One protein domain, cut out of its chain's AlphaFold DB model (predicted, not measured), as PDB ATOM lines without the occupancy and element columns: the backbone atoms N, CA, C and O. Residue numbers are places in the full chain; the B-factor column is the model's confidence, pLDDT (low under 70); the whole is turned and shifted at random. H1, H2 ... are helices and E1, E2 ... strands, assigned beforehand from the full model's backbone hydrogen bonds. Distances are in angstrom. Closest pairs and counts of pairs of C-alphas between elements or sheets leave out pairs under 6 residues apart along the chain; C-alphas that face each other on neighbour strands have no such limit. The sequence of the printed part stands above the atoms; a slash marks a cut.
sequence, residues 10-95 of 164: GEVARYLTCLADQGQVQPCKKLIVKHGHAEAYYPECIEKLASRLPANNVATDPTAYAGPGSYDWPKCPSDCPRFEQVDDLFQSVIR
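AT A GLANCE: This is residues 10 to 95 of the 164 residues of an uncharacterized protein of Gammaproteobacteria bacterium (UniProt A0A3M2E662). Two small strand hairpins, E1 with E2 and E3 with E4, sit so that E2 runs next to E4, and two short helices lie side by side along one side of them, H2 packing on E1 and H1 lying near E2 and E4. Two long loops make the length: residues 56 to 70 reach out to one end, and residues 76 to 88 swing round the other end from E4 to H2. The printed part has 86 residues with two named helices and four named strands, in the order H1 E1 E2 E3 E4 H2; each two-stranded sheet, E1 - E2 and E3 - E4, is antiparallel. The class is mixed, helices and strands, with under half of the residues in named elements. The whole is compact, with a radius of gyration of the C-alphas of 13.0 A, yet elongated in outline, with spans of 41 by 23 by 22 A.

IN THESE COORDINATES: H1, residues 10 to 21, begins at C-alpha 10 (-17.228, 9.402, 17.195) and is 16.8 A long from first to last C-alpha. E1, residues 31 to 35, measures 13.5 A, and E2, residues 41 to 45, 13.4 A. E3, residues 51 to 55, measures 12.5 A and begins at C-alpha 51 (4.529, 13.375, 18.052). E4, residues 71 to 75, measures 13.0 A. H2, residues 89 to 94, measures 8.6 A and ends at C-alpha 94 (-15.984, 15.343, 13.507).

HOW THE PARTS SIT: E1 and E2 form a hairpin, antiparallel at 146 degrees between directions, with N 34 and O 42 at 2.8 A and N 42 and O 34 at 2.7 A, within hydrogen-bond range. E3 and E4 form the other hairpin, antiparallel at 138 degrees, with N 55 and O 71 at 2.7 A. The closest C-alphas of E2 and E4, those of Pro 43 and Pro 74, are 6.6 A apart. H1 and H2 touch, closest at the C-alphas of Ala 13 and Phe 90, 5.5 A, with a shallow tilt of 18 degrees, opposite ways. The closest C-alphas of E1 and H2, those of Ile 32 and Val 93, are 5.0 A apart. Those of H1 and E2, Val 12 and Tyr 41, are 7.2 A apart. H1 and E4 are near each other, with 8 pairs of C-alphas within 10 A. H1 and E3 are apart, and so are E3 and H2. In H1 and H2 every O i to N i+4 pair is within hydrogen-bond range.

THE WHOLE: The C-alphas of Thr 63 and Pro 81, the two farthest apart, are 42.6 A from each other. The printed part has no cut. The links from E3 to E4, 15 residues, and from E4 to H2, 13 residues, are long. The mean pLDDT of the printed part is 83.4, and the model's confidence is under 70 at residues 61 to 70.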
ATOM      1  N   GLY A  10     -16.681   8.791  15.984       91.38
ATOM      2  CA  GLY A  10     -17.228   9.402  17.195       91.38
ATOM      3  C   GLY A  10     -16.479   8.997  18.461       91.38
ATOM      4  O   GLY A  10     -16.202   9.854  19.298       91.38
ATOM      5  N   GLU A  11     -16.125   7.718  18.593       91.44
ATOM      6  CA  GLU A  11     -15.331   7.231  19.725       91.44
ATOM      7  C   GLU A  11     -13.922   7.812  19.720       91.44
ATOM      8  O   GLU A  11     -13.487   8.356  20.735       91.44
ATOM      9  N   VAL A  12     -13.246   7.802  18.566       91.62
ATOM     10  CA  VAL A  12     -11.915   8.409  18.428       91.62
ATOM     11  C   VAL A  12     -11.952   9.889  18.817       91.62
ATOM     12  O   VAL A  12     -11.112  10.349  19.589       91.62
ATOM     13  N   ALA A  13     -12.946  10.644  18.341       93.00
ATOM     14  CA  ALA A  13     -13.087  12.058  18.683       93.00
ATOM     15  C   ALA A  13     -13.341  12.281  20.183       93.00
ATOM     16  O   ALA A  13     -12.720  13.163  20.773       93.00
ATOM     17  N   ARG A  14     -14.200  11.472  20.819       93.06
ATOM     18  CA  ARG A  14     -14.431  11.539  22.275       93.06
ATOM     19  C   ARG A  14     -13.159  11.252  23.060       93.06
ATOM     20  O   ARG A  14     -12.857  11.961  24.014       93.06
ATOM     21  N   TYR A  15     -12.403  10.241  22.643       92.06
ATOM     22  CA  TYR A  15     -11.159   9.887  23.306       92.06
ATOM     23  C   TYR A  15     -10.114  11.008  23.205       92.06
ATOM     24  O   TYR A  15      -9.455  11.325  24.194       92.06
ATOM     25  N   LEU A  16     -10.013  11.680  22.052       91.69
ATOM     26  CA  LEU A  16      -9.155  12.861  21.897       91.69
ATOM     27  C   LEU A  16      -9.565  14.010  22.826       91.69
ATOM     28  O   LEU A  16      -8.687  14.681  23.363       91.69
ATOM     29  N   THR A  17     -10.866  14.222  23.048       92.56
ATOM     30  CA  THR A  17     -11.349  15.188  24.045       92.56
ATOM     31  C   THR A  17     -10.883  14.805  25.449       92.56
ATOM     32  O   THR A  17     -10.309  15.642  26.136       92.56
ATOM     33  N   CYS A  18     -10.995  13.530  25.839       91.75
ATOM     34  CA  CYS A  18     -10.482  13.068  27.132       91.75
ATOM     35  C   CYS A  18      -8.963  13.267  27.276       91.75
ATOM     36  O   CYS A  18      -8.488  13.640  28.347       91.75
ATOM     37  N   LEU A  19      -8.185  13.038  26.212       90.00
ATOM     38  CA  LEU A  19      -6.743  13.311  26.215       90.00
ATOM     39  C   LEU A  19      -6.433  14.809  26.320       90.00
ATOM     40  O   LEU A  19      -5.406  15.180  26.896       90.00
ATOM     41  N   ALA A  20      -7.298  15.662  25.770       90.25
ATOM     42  CA  ALA A  20      -7.164  17.106  25.880       90.25
ATOM     43  C   ALA A  20      -7.451  17.605  27.299       90.25
ATOM     44  O   ALA A  20      -6.666  18.387  27.832       90.25
ATOM     45  N   ASP A  21      -8.485  17.070  27.949       90.50
ATOM     46  CA  ASP A  21      -8.805  17.372  29.350       90.50
ATOM     47  C   ASP A  21      -7.671  16.958  30.305       90.50
ATOM     48  O   ASP A  21      -7.435  17.588  31.333       90.50
ATOM     49  N   GLN A  22      -6.920  15.914  29.941       89.56
ATOM     50  CA  GLN A  22      -5.730  15.455  30.666       89.56
ATOM     51  C   GLN A  22      -4.451  16.238  30.322       89.56
ATOM     52  O   GLN A  22      -3.388  15.940  30.866       89.56
ATOM     53  N   GLY A  23      -4.514  17.197  29.395       87.19
ATOM     54  CA  GLY A  23      -3.362  17.980  28.942       87.19
ATOM     55  C   GLY A  23      -2.351  17.207  28.085       87.19
ATOM     56  O   GLY A  23      -1.244  17.692  27.861       87.19
ATOM     57  N   GLN A  24      -2.694  16.009  27.595       85.88
ATOM     58  CA  GLN A  24      -1.822  15.223  26.707       85.88
ATOM     59  C   GLN A  24      -1.897  15.700  25.251       85.88
ATOM     60  O   GLN A  24      -0.921  15.624  24.496       85.88
ATOM     61  N   VAL A  25      -3.068  16.198  24.859       88.50
ATOM     62  CA  VAL A  25      -3.363  16.753  23.538       88.50
ATOM     63  C   VAL A  25      -3.813  18.196  23.721       88.50
ATOM     64  O   VAL A  25      -4.500  18.517  24.681       88.50
ATOM     65  N   GLN A  26      -3.441  19.091  22.810       87.94
ATOM     66  CA  GLN A  26      -3.999  20.442  22.822       87.94
ATOM     67  C   GLN A  26      -5.222  20.514  21.895       87.94
ATOM     68  O   GLN A  26      -5.176  19.930  20.805       87.94
ATOM     69  N   PRO A  27      -6.291  21.244  22.272       89.00
ATOM     70  CA  PRO A  27      -7.474  21.425  21.436       89.00
ATOM     71  C   PRO A  27      -7.141  22.346  20.259       89.00
ATOM     72  O   PRO A  27      -7.373  23.552  20.291       89.00
ATOM     73  N   CYS A  28      -6.519  21.775  19.231       87.62
ATOM     74  CA  CYS A  28      -5.994  22.493  18.082       87.62
ATOM     75  C   CYS A  28      -6.882  22.279  16.859       87.62
ATOM     76  O   CYS A  28      -7.184  21.144  16.492       87.62
ATOM     77  N   LYS A  29      -7.175  23.359  16.135       87.69
ATOM     78  CA  LYS A  29      -7.910  23.333  14.861       87.69
ATOM     79  C   LYS A  29      -7.270  22.446  13.788       87.69
ATOM     80  O   LYS A  29      -7.922  22.020  12.841       87.69
ATOM     81  N   LYS A  30      -5.963  22.203  13.902       87.69
ATOM     82  CA  LYS A  30      -5.169  21.423  12.940       87.69
ATOM     83  C   LYS A  30      -5.126  19.930  13.257       87.69
ATOM     84  O   LYS A  30      -4.466  19.189  12.525       87.69
ATOM     85  N   LEU A  31      -5.769  19.505  14.343       89.00
ATOM     86  CA  LEU A  31      -5.965  18.101  14.662       89.00
ATOM     87  C   LEU A  31      -7.233  17.612  13.960       89.00
ATOM     88  O   LEU A  31      -8.319  18.141  14.179       89.00
ATOM     89  N   ILE A  32      -7.085  16.610  13.101       90.19
ATOM     90  CA  ILE A  32      -8.183  16.013  12.338       90.19
ATOM     91  C   ILE A  32      -8.189  14.505  12.541       90.19
ATOM     92  O   ILE A  32      -7.161  13.925  12.872       90.19
ATOM     93  N   VAL A  33      -9.326  13.861  12.298       91.19
ATOM     94  CA  VAL A  33      -9.414  12.399  12.226       91.19
ATOM     95  C   VAL A  33      -9.641  11.999  10.777       91.19
ATOM     96  O   VAL A  33     -10.638  12.396  10.175       91.19
ATOM     97  N   LYS A  34      -8.696  11.246  10.212       89.19
ATOM     98  CA  LYS A  34      -8.751  10.721   8.848       89.19
ATOM     99  C   LYS A  34      -9.191   9.270   8.843       89.19
ATOM    100  O   LYS A  34      -8.879   8.521   9.754       89.19
ATOM    101  N   HIS A  35      -9.864   8.875   7.777       88.44
ATOM    102  CA  HIS A  35     -10.131   7.477   7.475       88.44
ATOM    103  C   HIS A  35      -8.958   6.876   6.685       88.44
ATOM    104  O   HIS A  35      -8.436   7.539   5.782       88.44
ATOM    105  N   GLY A  36      -8.544   5.639   6.971       83.88
ATOM    106  CA  GLY A  36      -7.555   4.957   6.130       83.88
ATOM    107  C   GLY A  36      -7.499   3.450   6.303       83.88
ATOM    108  O   GLY A  36      -8.495   2.783   6.055       83.88
ATOM    109  N   HIS A  37      -6.307   2.897   6.561       78.81
ATOM    110  CA  HIS A  37      -6.080   1.458   6.399       78.81
ATOM    111  C   HIS A  37      -7.010   0.622   7.284       78.81
ATOM    112  O   HIS A  37      -7.229   0.963   8.444       78.81
ATOM    113  N   ALA A  38      -7.513  -0.478   6.716       81.62
ATOM    114  CA  ALA A  38      -8.437  -1.398   7.366       81.62
ATOM    115  C   ALA A  38      -9.714  -0.725   7.902       81.62
ATOM    116  O   ALA A  38     -10.210  -1.143   8.935       81.62
ATOM    117  N   GLU A  39     -10.234   0.310   7.229       84.38
ATOM    118  CA  GLU A  39     -11.454   1.043   7.627       84.38
ATOM    119  C   GLU A  39     -11.380   1.702   9.022       84.38
ATOM    120  O   GLU A  39     -12.393   2.041   9.632       84.38
ATOM    121  N   ALA A  40     -10.167   1.908   9.542       87.06
ATOM    122  CA  ALA A  40      -9.951   2.578  10.814       87.06
ATOM    123  C   ALA A  40      -9.853   4.101  10.642       87.06
ATOM    124  O   ALA A  40      -9.278   4.631   9.681       87.06
ATOM    125  N   TYR A  41     -10.357   4.819  11.639       89.81
ATOM    126  CA  TYR A  41     -10.163   6.252  11.797       89.81
ATOM    127  C   TYR A  41      -8.894   6.514  12.583       89.81
ATOM    128  O   TYR A  41      -8.666   5.830  13.573       89.81
ATOM    129  N   TYR A  42      -8.099   7.511  12.186       88.06
ATOM    130  CA  TYR A  42      -6.914   7.937  12.916       88.06
ATOM    131  C   TYR A  42      -6.700   9.436  13.041       88.06
ATOM    132  O   TYR A  42      -6.902  10.184  12.082       88.06
ATOM    133  N   PRO A  43      -6.276   9.898  14.229       90.12
ATOM    134  CA  PRO A  43      -5.907  11.282  14.433       90.12
ATOM    135  C   PRO A  43      -4.627  11.623  13.673       90.12
ATOM    136  O   PRO A  43      -3.616  10.925  13.735       90.12
ATOM    137  N   GLU A  44      -4.641  12.753  12.985       88.06
ATOM    138  CA  GLU A  44      -3.484  13.303  12.302       88.06
ATOM    139  C   GLU A  44      -3.424  14.813  12.528       88.06
ATOM    140  O   GLU A  44      -4.421  15.527  12.430       88.06
ATOM    141  N   CYS A  45      -2.224  15.320  12.806       87.81
ATOM    142  CA  CYS A  45      -1.958  16.750  12.772       87.81
ATOM    143  C   CYS A  45      -1.551  17.146  11.351       87.81
ATOM    144  O   CYS A  45      -0.577  16.616  10.816       87.81
ATOM    145  N   ILE A  46      -2.257  18.105  10.751       85.19
ATOM    146  CA  ILE A  46      -2.045  18.529   9.354       85.19
ATOM    147  C   ILE A  46      -0.608  18.992   9.095       85.19
ATOM    148  O   ILE A  46      -0.039  18.708   8.043       85.19
ATOM    149  N   GLU A  47      -0.007  19.689  10.057       81.75
ATOM    150  CA  GLU A  47       1.362  20.200   9.942       81.75
ATOM    151  C   GLU A  47       2.421  19.185  10.399       81.75
ATOM    152  O   GLU A  47       3.605  19.506  10.403       81.75
ATOM    153  N   LYS A  48       2.015  17.957  10.768       80.38
ATOM    154  CA  LYS A  48       2.895  16.889  11.282       80.38
ATOM    155  C   LYS A  48       3.767  17.328  12.471       80.38
ATOM    156  O   LYS A  48       4.851  16.796  12.676       80.38
ATOM    157  N   LEU A  49       3.274  18.291  13.251       79.94
ATOM    158  CA  LEU A  49       3.954  18.821  14.438       79.94
ATOM    159  C   LEU A  49       3.679  17.991  15.700       79.94
ATOM    160  O   LEU A  49       4.389  18.126  16.690       79.94
ATOM    161  N   ALA A  50       2.646  17.147  15.683       84.00
ATOM    162  CA  ALA A  50       2.357  16.240  16.785       84.00
ATOM    163  C   ALA A  50       3.264  15.005  16.717       84.00
ATOM    164  O   ALA A  50       3.387  14.364  15.670       84.00
ATOM    165  N   SER A  51       3.854  14.659  17.858       84.62
ATOM    166  CA  SER A  51       4.529  13.375  18.052       84.62
ATOM    167  C   SER A  51       3.507  12.237  18.143       84.62
ATOM    168  O   SER A  51       2.314  12.479  18.337       84.62
ATOM    169  N   ARG A  52       3.969  10.998  17.969       86.56
ATOM    170  CA  ARG A  52       3.140   9.791  18.025       86.56
ATOM    171  C   ARG A  52       3.536   8.960  19.234       86.56
ATOM    172  O   ARG A  52       4.723   8.700  19.424       86.56
ATOM    173  N   LEU A  53       2.555   8.593  20.048       86.25
ATOM    174  CA  LEU A  53       2.725   7.675  21.164       86.25
ATOM    175  C   LEU A  53       1.982   6.374  20.884       86.25
ATOM    176  O   LEU A  53       0.824   6.450  20.480       86.25
ATOM    177  N   PRO A  54       2.585   5.210  21.174       85.19
ATOM    178  CA  PRO A  54       1.914   3.936  20.988       85.19
ATOM    179  C   PRO A  54       0.647   3.867  21.846       85.19
ATOM    180  O   PRO A  54       0.638   4.216  23.030       85.19
ATOM    181  N   ALA A  55      -0.432   3.420  21.222       84.69
ATOM    182  CA  ALA A  55      -1.734   3.216  21.814       84.69
ATOM    183  C   ALA A  55      -1.880   1.753  22.233       84.69
ATOM    184  O   ALA A  55      -1.871   0.852  21.397       84.69
ATOM    185  N   ASN A  56      -2.065   1.532  23.533       81.44
ATOM    186  CA  ASN A  56      -2.251   0.195  24.109       81.44
ATOM    187  C   ASN A  56      -3.723  -0.106  24.440       81.44
ATOM    188  O   ASN A  56      -4.021  -1.131  25.037       81.44
ATOM    189  N   ASN A  57      -4.632   0.817  24.124       85.06
ATOM    190  CA  ASN A  57      -6.039   0.789  24.528       85.06
ATOM    191  C   ASN A  57      -6.990   0.831  23.325       85.06
ATOM    192  O   ASN A  57      -8.039   1.471  23.381       85.06
ATOM    193  N   VAL A  58      -6.599   0.205  22.221       83.00
ATOM    194  CA  VAL A  58      -7.407   0.126  21.003       83.00
ATOM    195  C   VAL A  58      -8.128  -1.211  20.977       83.00
ATOM    196  O   VAL A  58      -7.482  -2.245  21.131       83.00
ATOM    197  N   ALA A  59      -9.444  -1.176  20.773       77.62
ATOM    198  CA  ALA A  59     -10.232  -2.381  20.567       77.62
ATOM    199  C   ALA A  59      -9.782  -3.029  19.252       77.62
ATOM    200  O   ALA A  59      -9.964  -2.462  18.171       77.62
ATOM    201  N   THR A  60      -9.155  -4.197  19.336       70.38
ATOM    202  CA  THR A  60      -8.875  -5.020  18.162       70.38
ATOM    203  C   THR A  60     -10.058  -5.949  17.955       70.38
ATOM    204  O   THR A  60     -10.348  -6.791  18.800       70.38
ATOM    205  N   ASP A  61     -10.765  -5.800  16.834       64.94
ATOM    206  CA  ASP A  61     -11.788  -6.773  16.463       64.94
ATOM    207  C   ASP A  61     -11.082  -8.056  15.982       64.94
ATOM    208  O   ASP A  61     -10.420  -8.036  14.940       64.94
ATOM    209  N   PRO A  62     -11.192  -9.182  16.714       59.50
ATOM    210  CA  PRO A  62     -10.541 -10.433  16.338       59.50
ATOM    211  C   PRO A  62     -11.104 -11.029  15.039       59.50
ATOM    212  O   PRO A  62     -10.472 -11.901  14.443       59.50
ATOM    213  N   THR A  63     -12.282 -10.584  14.592       62.62
ATOM    214  CA  THR A  63     -12.901 -10.993  13.325       62.62
ATOM    215  C   THR A  63     -12.480 -10.108  12.152       62.62
ATOM    216  O   THR A  63     -12.505 -10.551  11.000       62.62
ATOM    217  N   ALA A  64     -12.005  -8.889  12.427       60.25
ATOM    218  CA  ALA A  64     -11.389  -8.025  11.436       60.25
ATOM    219  C   ALA A  64      -9.957  -8.515  11.170       60.25
ATOM    220  O   ALA A  64      -8.989  -8.004  11.726       60.25
ATOM    221  N   TYR A  65      -9.831  -9.507  10.281       56.25
ATOM    222  CA  TYR A  65      -8.598 -10.176   9.817       56.25
ATOM    223  C   TYR A  65      -7.408  -9.263   9.416       56.25
ATOM    224  O   TYR A  65      -6.357  -9.770   9.027       56.25
ATOM    225  N   ALA A  66      -7.547  -7.936   9.478       57.50
ATOM    226  CA  ALA A  66      -6.543  -6.950   9.089       57.50
ATOM    227  C   ALA A  66      -6.520  -5.679   9.971       57.50
ATOM    228  O   ALA A  66      -5.962  -4.666   9.549       57.50
ATOM    229  N   GLY A  67      -7.127  -5.689  11.164       60.12
ATOM    230  CA  GLY A  67      -7.058  -4.537  12.070       60.12
ATOM    231  C   GLY A  67      -5.606  -4.203  12.460       60.12
ATOM    232  O   GLY A  67      -4.794  -5.117  12.634       60.12
ATOM    233  N   PRO A  68      -5.227  -2.917  12.585       62.34
ATOM    234  CA  PRO A  68      -3.872  -2.557  12.983       62.34
ATOM    235  C   PRO A  68      -3.605  -3.043  14.416       62.34
ATOM    236  O   PRO A  68      -4.183  -2.533  15.369       62.34
ATOM    237  N   GLY A  69      -2.693  -4.010  14.578       59.22
ATOM    238  CA  GLY A  69      -2.284  -4.543  15.890       59.22
ATOM    239  C   GLY A  69      -1.490  -3.558  16.762       59.22
ATOM    240  O   GLY A  69      -1.101  -3.887  17.877       59.22
ATOM    241  N   SER A  70      -1.226  -2.359  16.246       67.81
ATOM    242  CA  SER A  70      -0.572  -1.254  16.939       67.81
ATOM    243  C   SER A  70      -1.050   0.058  16.335       67.81
ATOM    244  O   SER A  70      -1.121   0.188  15.110       67.81
ATOM    245  N   TYR A  71      -1.345   1.032  17.181       81.44
ATOM    246  CA  TYR A  71      -1.891   2.319  16.775       81.44
ATOM    247  C   TYR A  71      -1.159   3.446  17.510       81.44
ATOM    248  O   TYR A  71      -0.492   3.172  18.502       81.44
ATOM    249  N   ASP A  72      -1.265   4.692  17.045       88.00
ATOM    250  CA  ASP A  72      -0.573   5.831  17.651       88.00
ATOM    251  C   ASP A  72      -1.533   6.972  18.015       88.00
ATOM    252  O   ASP A  72      -2.251   7.495  17.159       88.00
ATOM    253  N   TRP A  73      -1.482   7.431  19.266       88.75
ATOM    254  CA  TRP A  73      -2.146   8.656  19.706       88.75
ATOM    255  C   TRP A  73      -1.256   9.885  19.471       88.75
ATOM    256  O   TRP A  73      -0.036   9.824  19.662       88.75
ATOM    257  N   PRO A  74      -1.834  11.029  19.066       88.56
ATOM    258  CA  PRO A  74      -1.083  12.252  18.874       88.56
ATOM    259  C   PRO A  74      -0.689  12.808  20.242       88.56
ATOM    260  O   PRO A  74      -1.492  12.826  21.170       88.56
ATOM    261  N   LYS A  75       0.526  13.330  20.356       87.88
ATOM    262  CA  LYS A  75       0.955  14.129  21.503       87.88
ATOM    263  C   LYS A  75       1.486  15.462  21.011       87.88
ATOM    264  O   LYS A  75       2.457  15.518  20.244       87.88
ATOM    265  N   CYS A  76       0.826  16.531  21.435       84.06
ATOM    266  CA  CYS A  76       1.208  17.885  21.066       84.06
ATOM    267  C   CYS A  76       2.471  18.303  21.836       84.06
ATOM    268  O   CYS A  76       2.559  18.044  23.038       84.06
ATOM    269  N   PRO A  77       3.450  18.947  21.177       82.00
ATOM    270  CA  PRO A  77       4.539  19.600  21.888       82.00
ATOM    271  C   PRO A  77       3.986  20.762  22.725       82.00
ATOM    272  O   PRO A  77       2.992  21.385  22.353       82.00
ATOM    273  N   SER A  78       4.645  21.061  23.844       77.06
ATOM    274  CA  SER A  78       4.275  22.175  24.725       77.06
ATOM    275  C   SER A  78       4.451  23.543  24.059       77.06
ATOM    276  O   SER A  78       3.693  24.459  24.359       77.06
ATOM    277  N   ASP A  79       5.406  23.662  23.136       81.00
ATOM    278  CA  ASP A  79       5.661  24.865  22.342       81.00
ATOM    279  C   ASP A  79       5.318  24.595  20.870       81.00
ATOM    280  O   ASP A  79       6.129  24.086  20.091       81.00
ATOM    281  N   CYS A  80       4.056  24.829  20.509       78.94
ATOM    282  CA  CYS A  80       3.567  24.642  19.149       78.94
ATOM    283  C   CYS A  80       3.467  26.013  18.455       78.94
ATOM    284  O   CYS A  80       2.536  26.771  18.735       78.94
ATOM    285  N   PRO A  81       4.362  26.339  17.499       77.06
ATOM    286  CA  PRO A  81       4.499  27.693  16.946       77.06
ATOM    287  C   PRO A  81       3.295  28.163  16.115       77.06
ATOM    288  O   PRO A  81       3.247  29.309  15.676       77.06
ATOM    289  N   ARG A  82       2.331  27.276  15.841       80.31
ATOM    290  CA  ARG A  82       1.110  27.584  15.089       80.31
ATOM    291  C   ARG A  82      -0.131  26.950  15.710       80.31
ATOM    292  O   ARG A  82      -1.001  26.453  14.984       80.31
ATOM    293  N   PHE A  83      -0.164  26.907  17.037       85.31
ATOM    294  CA  PHE A  83      -1.336  26.476  17.778       85.31
ATOM    295  C   PHE A  83      -2.496  27.451  17.550       85.31
ATOM    296  O   PHE A  83      -2.384  28.646  17.805       85.31
ATOM    297  N   GLU A  84      -3.609  26.922  17.050       85.62
ATOM    298  CA  GLU A  84      -4.878  27.636  16.927       85.62
ATOM    299  C   GLU A  84      -5.893  26.896  17.791       85.62
ATOM    300  O   GLU A  84      -6.303  25.784  17.443       85.62
ATOM    301  N   GLN A  85      -6.254  27.499  18.921       87.62
ATOM    302  CA  GLN A  85      -7.198  26.914  19.863       87.62
ATOM    303  C   GLN A  85      -8.594  26.795  19.241       87.62
ATOM    304  O   GLN A  85      -9.026  27.665  18.481       87.62
ATOM    305  N   VAL A  86      -9.296  25.713  19.570       88.81
ATOM    306  CA  VAL A  86     -10.725  25.544  19.281       88.81
ATOM    307  C   VAL A  86     -11.506  25.379  20.575       88.81
ATOM    308  O   VAL A  86     -11.033  24.718  21.499       88.81
ATOM    309  N   ASP A  87     -12.706  25.955  20.613       87.06
ATOM    310  CA  ASP A  87     -13.593  25.871  21.778       87.06
ATOM    311  C   ASP A  87     -14.179  24.461  21.942       87.06
ATOM    312  O   ASP A  87     -14.312  23.962  23.055       87.06
ATOM    313  N   ASP A  88     -14.488  23.793  20.824       88.31
ATOM    314  CA  ASP A  88     -15.036  22.437  20.800       88.31
ATOM    315  C   ASP A  88     -14.186  21.530  19.899       88.31
ATOM    316  O   ASP A  88     -14.333  21.489  18.668       88.31
ATOM    317  N   LEU A  89     -13.273  20.790  20.535       89.25
ATOM    318  CA  LEU A  89     -12.402  19.839  19.851       89.25
ATOM    319  C   LEU A  89     -13.199  18.718  19.177       89.25
ATOM    320  O   LEU A  89     -12.860  18.312  18.065       89.25
ATOM    321  N   PHE A  90     -14.272  18.242  19.812       89.25
ATOM    322  CA  PHE A  90     -15.080  17.153  19.276       89.25
ATOM    323  C   PHE A  90     -15.732  17.576  17.956       89.25
ATOM    324  O   PHE A  90     -15.580  16.896  16.937       89.25
ATOM    325  N   GLN A  91     -16.387  18.740  17.933       88.38
ATOM    326  CA  GLN A  91     -16.971  19.279  16.702       88.38
ATOM    327  C   GLN A  91     -15.909  19.574  15.643       88.38
ATOM    328  O   GLN A  91     -16.146  19.282  14.470       88.38
ATOM    329  N   SER A  92     -14.744  20.100  16.038       85.38
ATOM    330  CA  SER A  92     -13.640  20.394  15.114       85.38
ATOM    331  C   SER A  92     -13.075  19.143  14.435       85.38
ATOM    332  O   SER A  92     -12.615  19.219  13.299       85.38
ATOM    333  N   VAL A  93     -13.078  17.999  15.119       87.44
ATOM    334  CA  VAL A  93     -12.559  16.731  14.592       87.44
ATOM    335  C   VAL A  93     -13.613  16.000  13.751       87.44
ATOM    336  O   VAL A  93     -13.297  15.412  12.710       87.44
ATOM    337  N   ILE A  94     -14.877  16.027  14.187       87.19
ATOM    338  CA  ILE A  94     -15.984  15.343  13.507       87.19
ATOM    339  C   ILE A  94     -16.352  16.037  12.207       87.19
ATOM    340  O   ILE A  94     -16.440  15.379  11.160       87.19
ATOM    341  N   ARG A  95     -16.544  17.361  12.262       81.06
ATOM    342  CA  ARG A  95     -16.642  18.180  11.064       81.06
ATOM    343  C   ARG A  95     -15.239  18.204  10.505       81.06
ATOM    344  O   ARG A  95     -14.438  19.019  10.935       81.06
TER     345      ARG A  95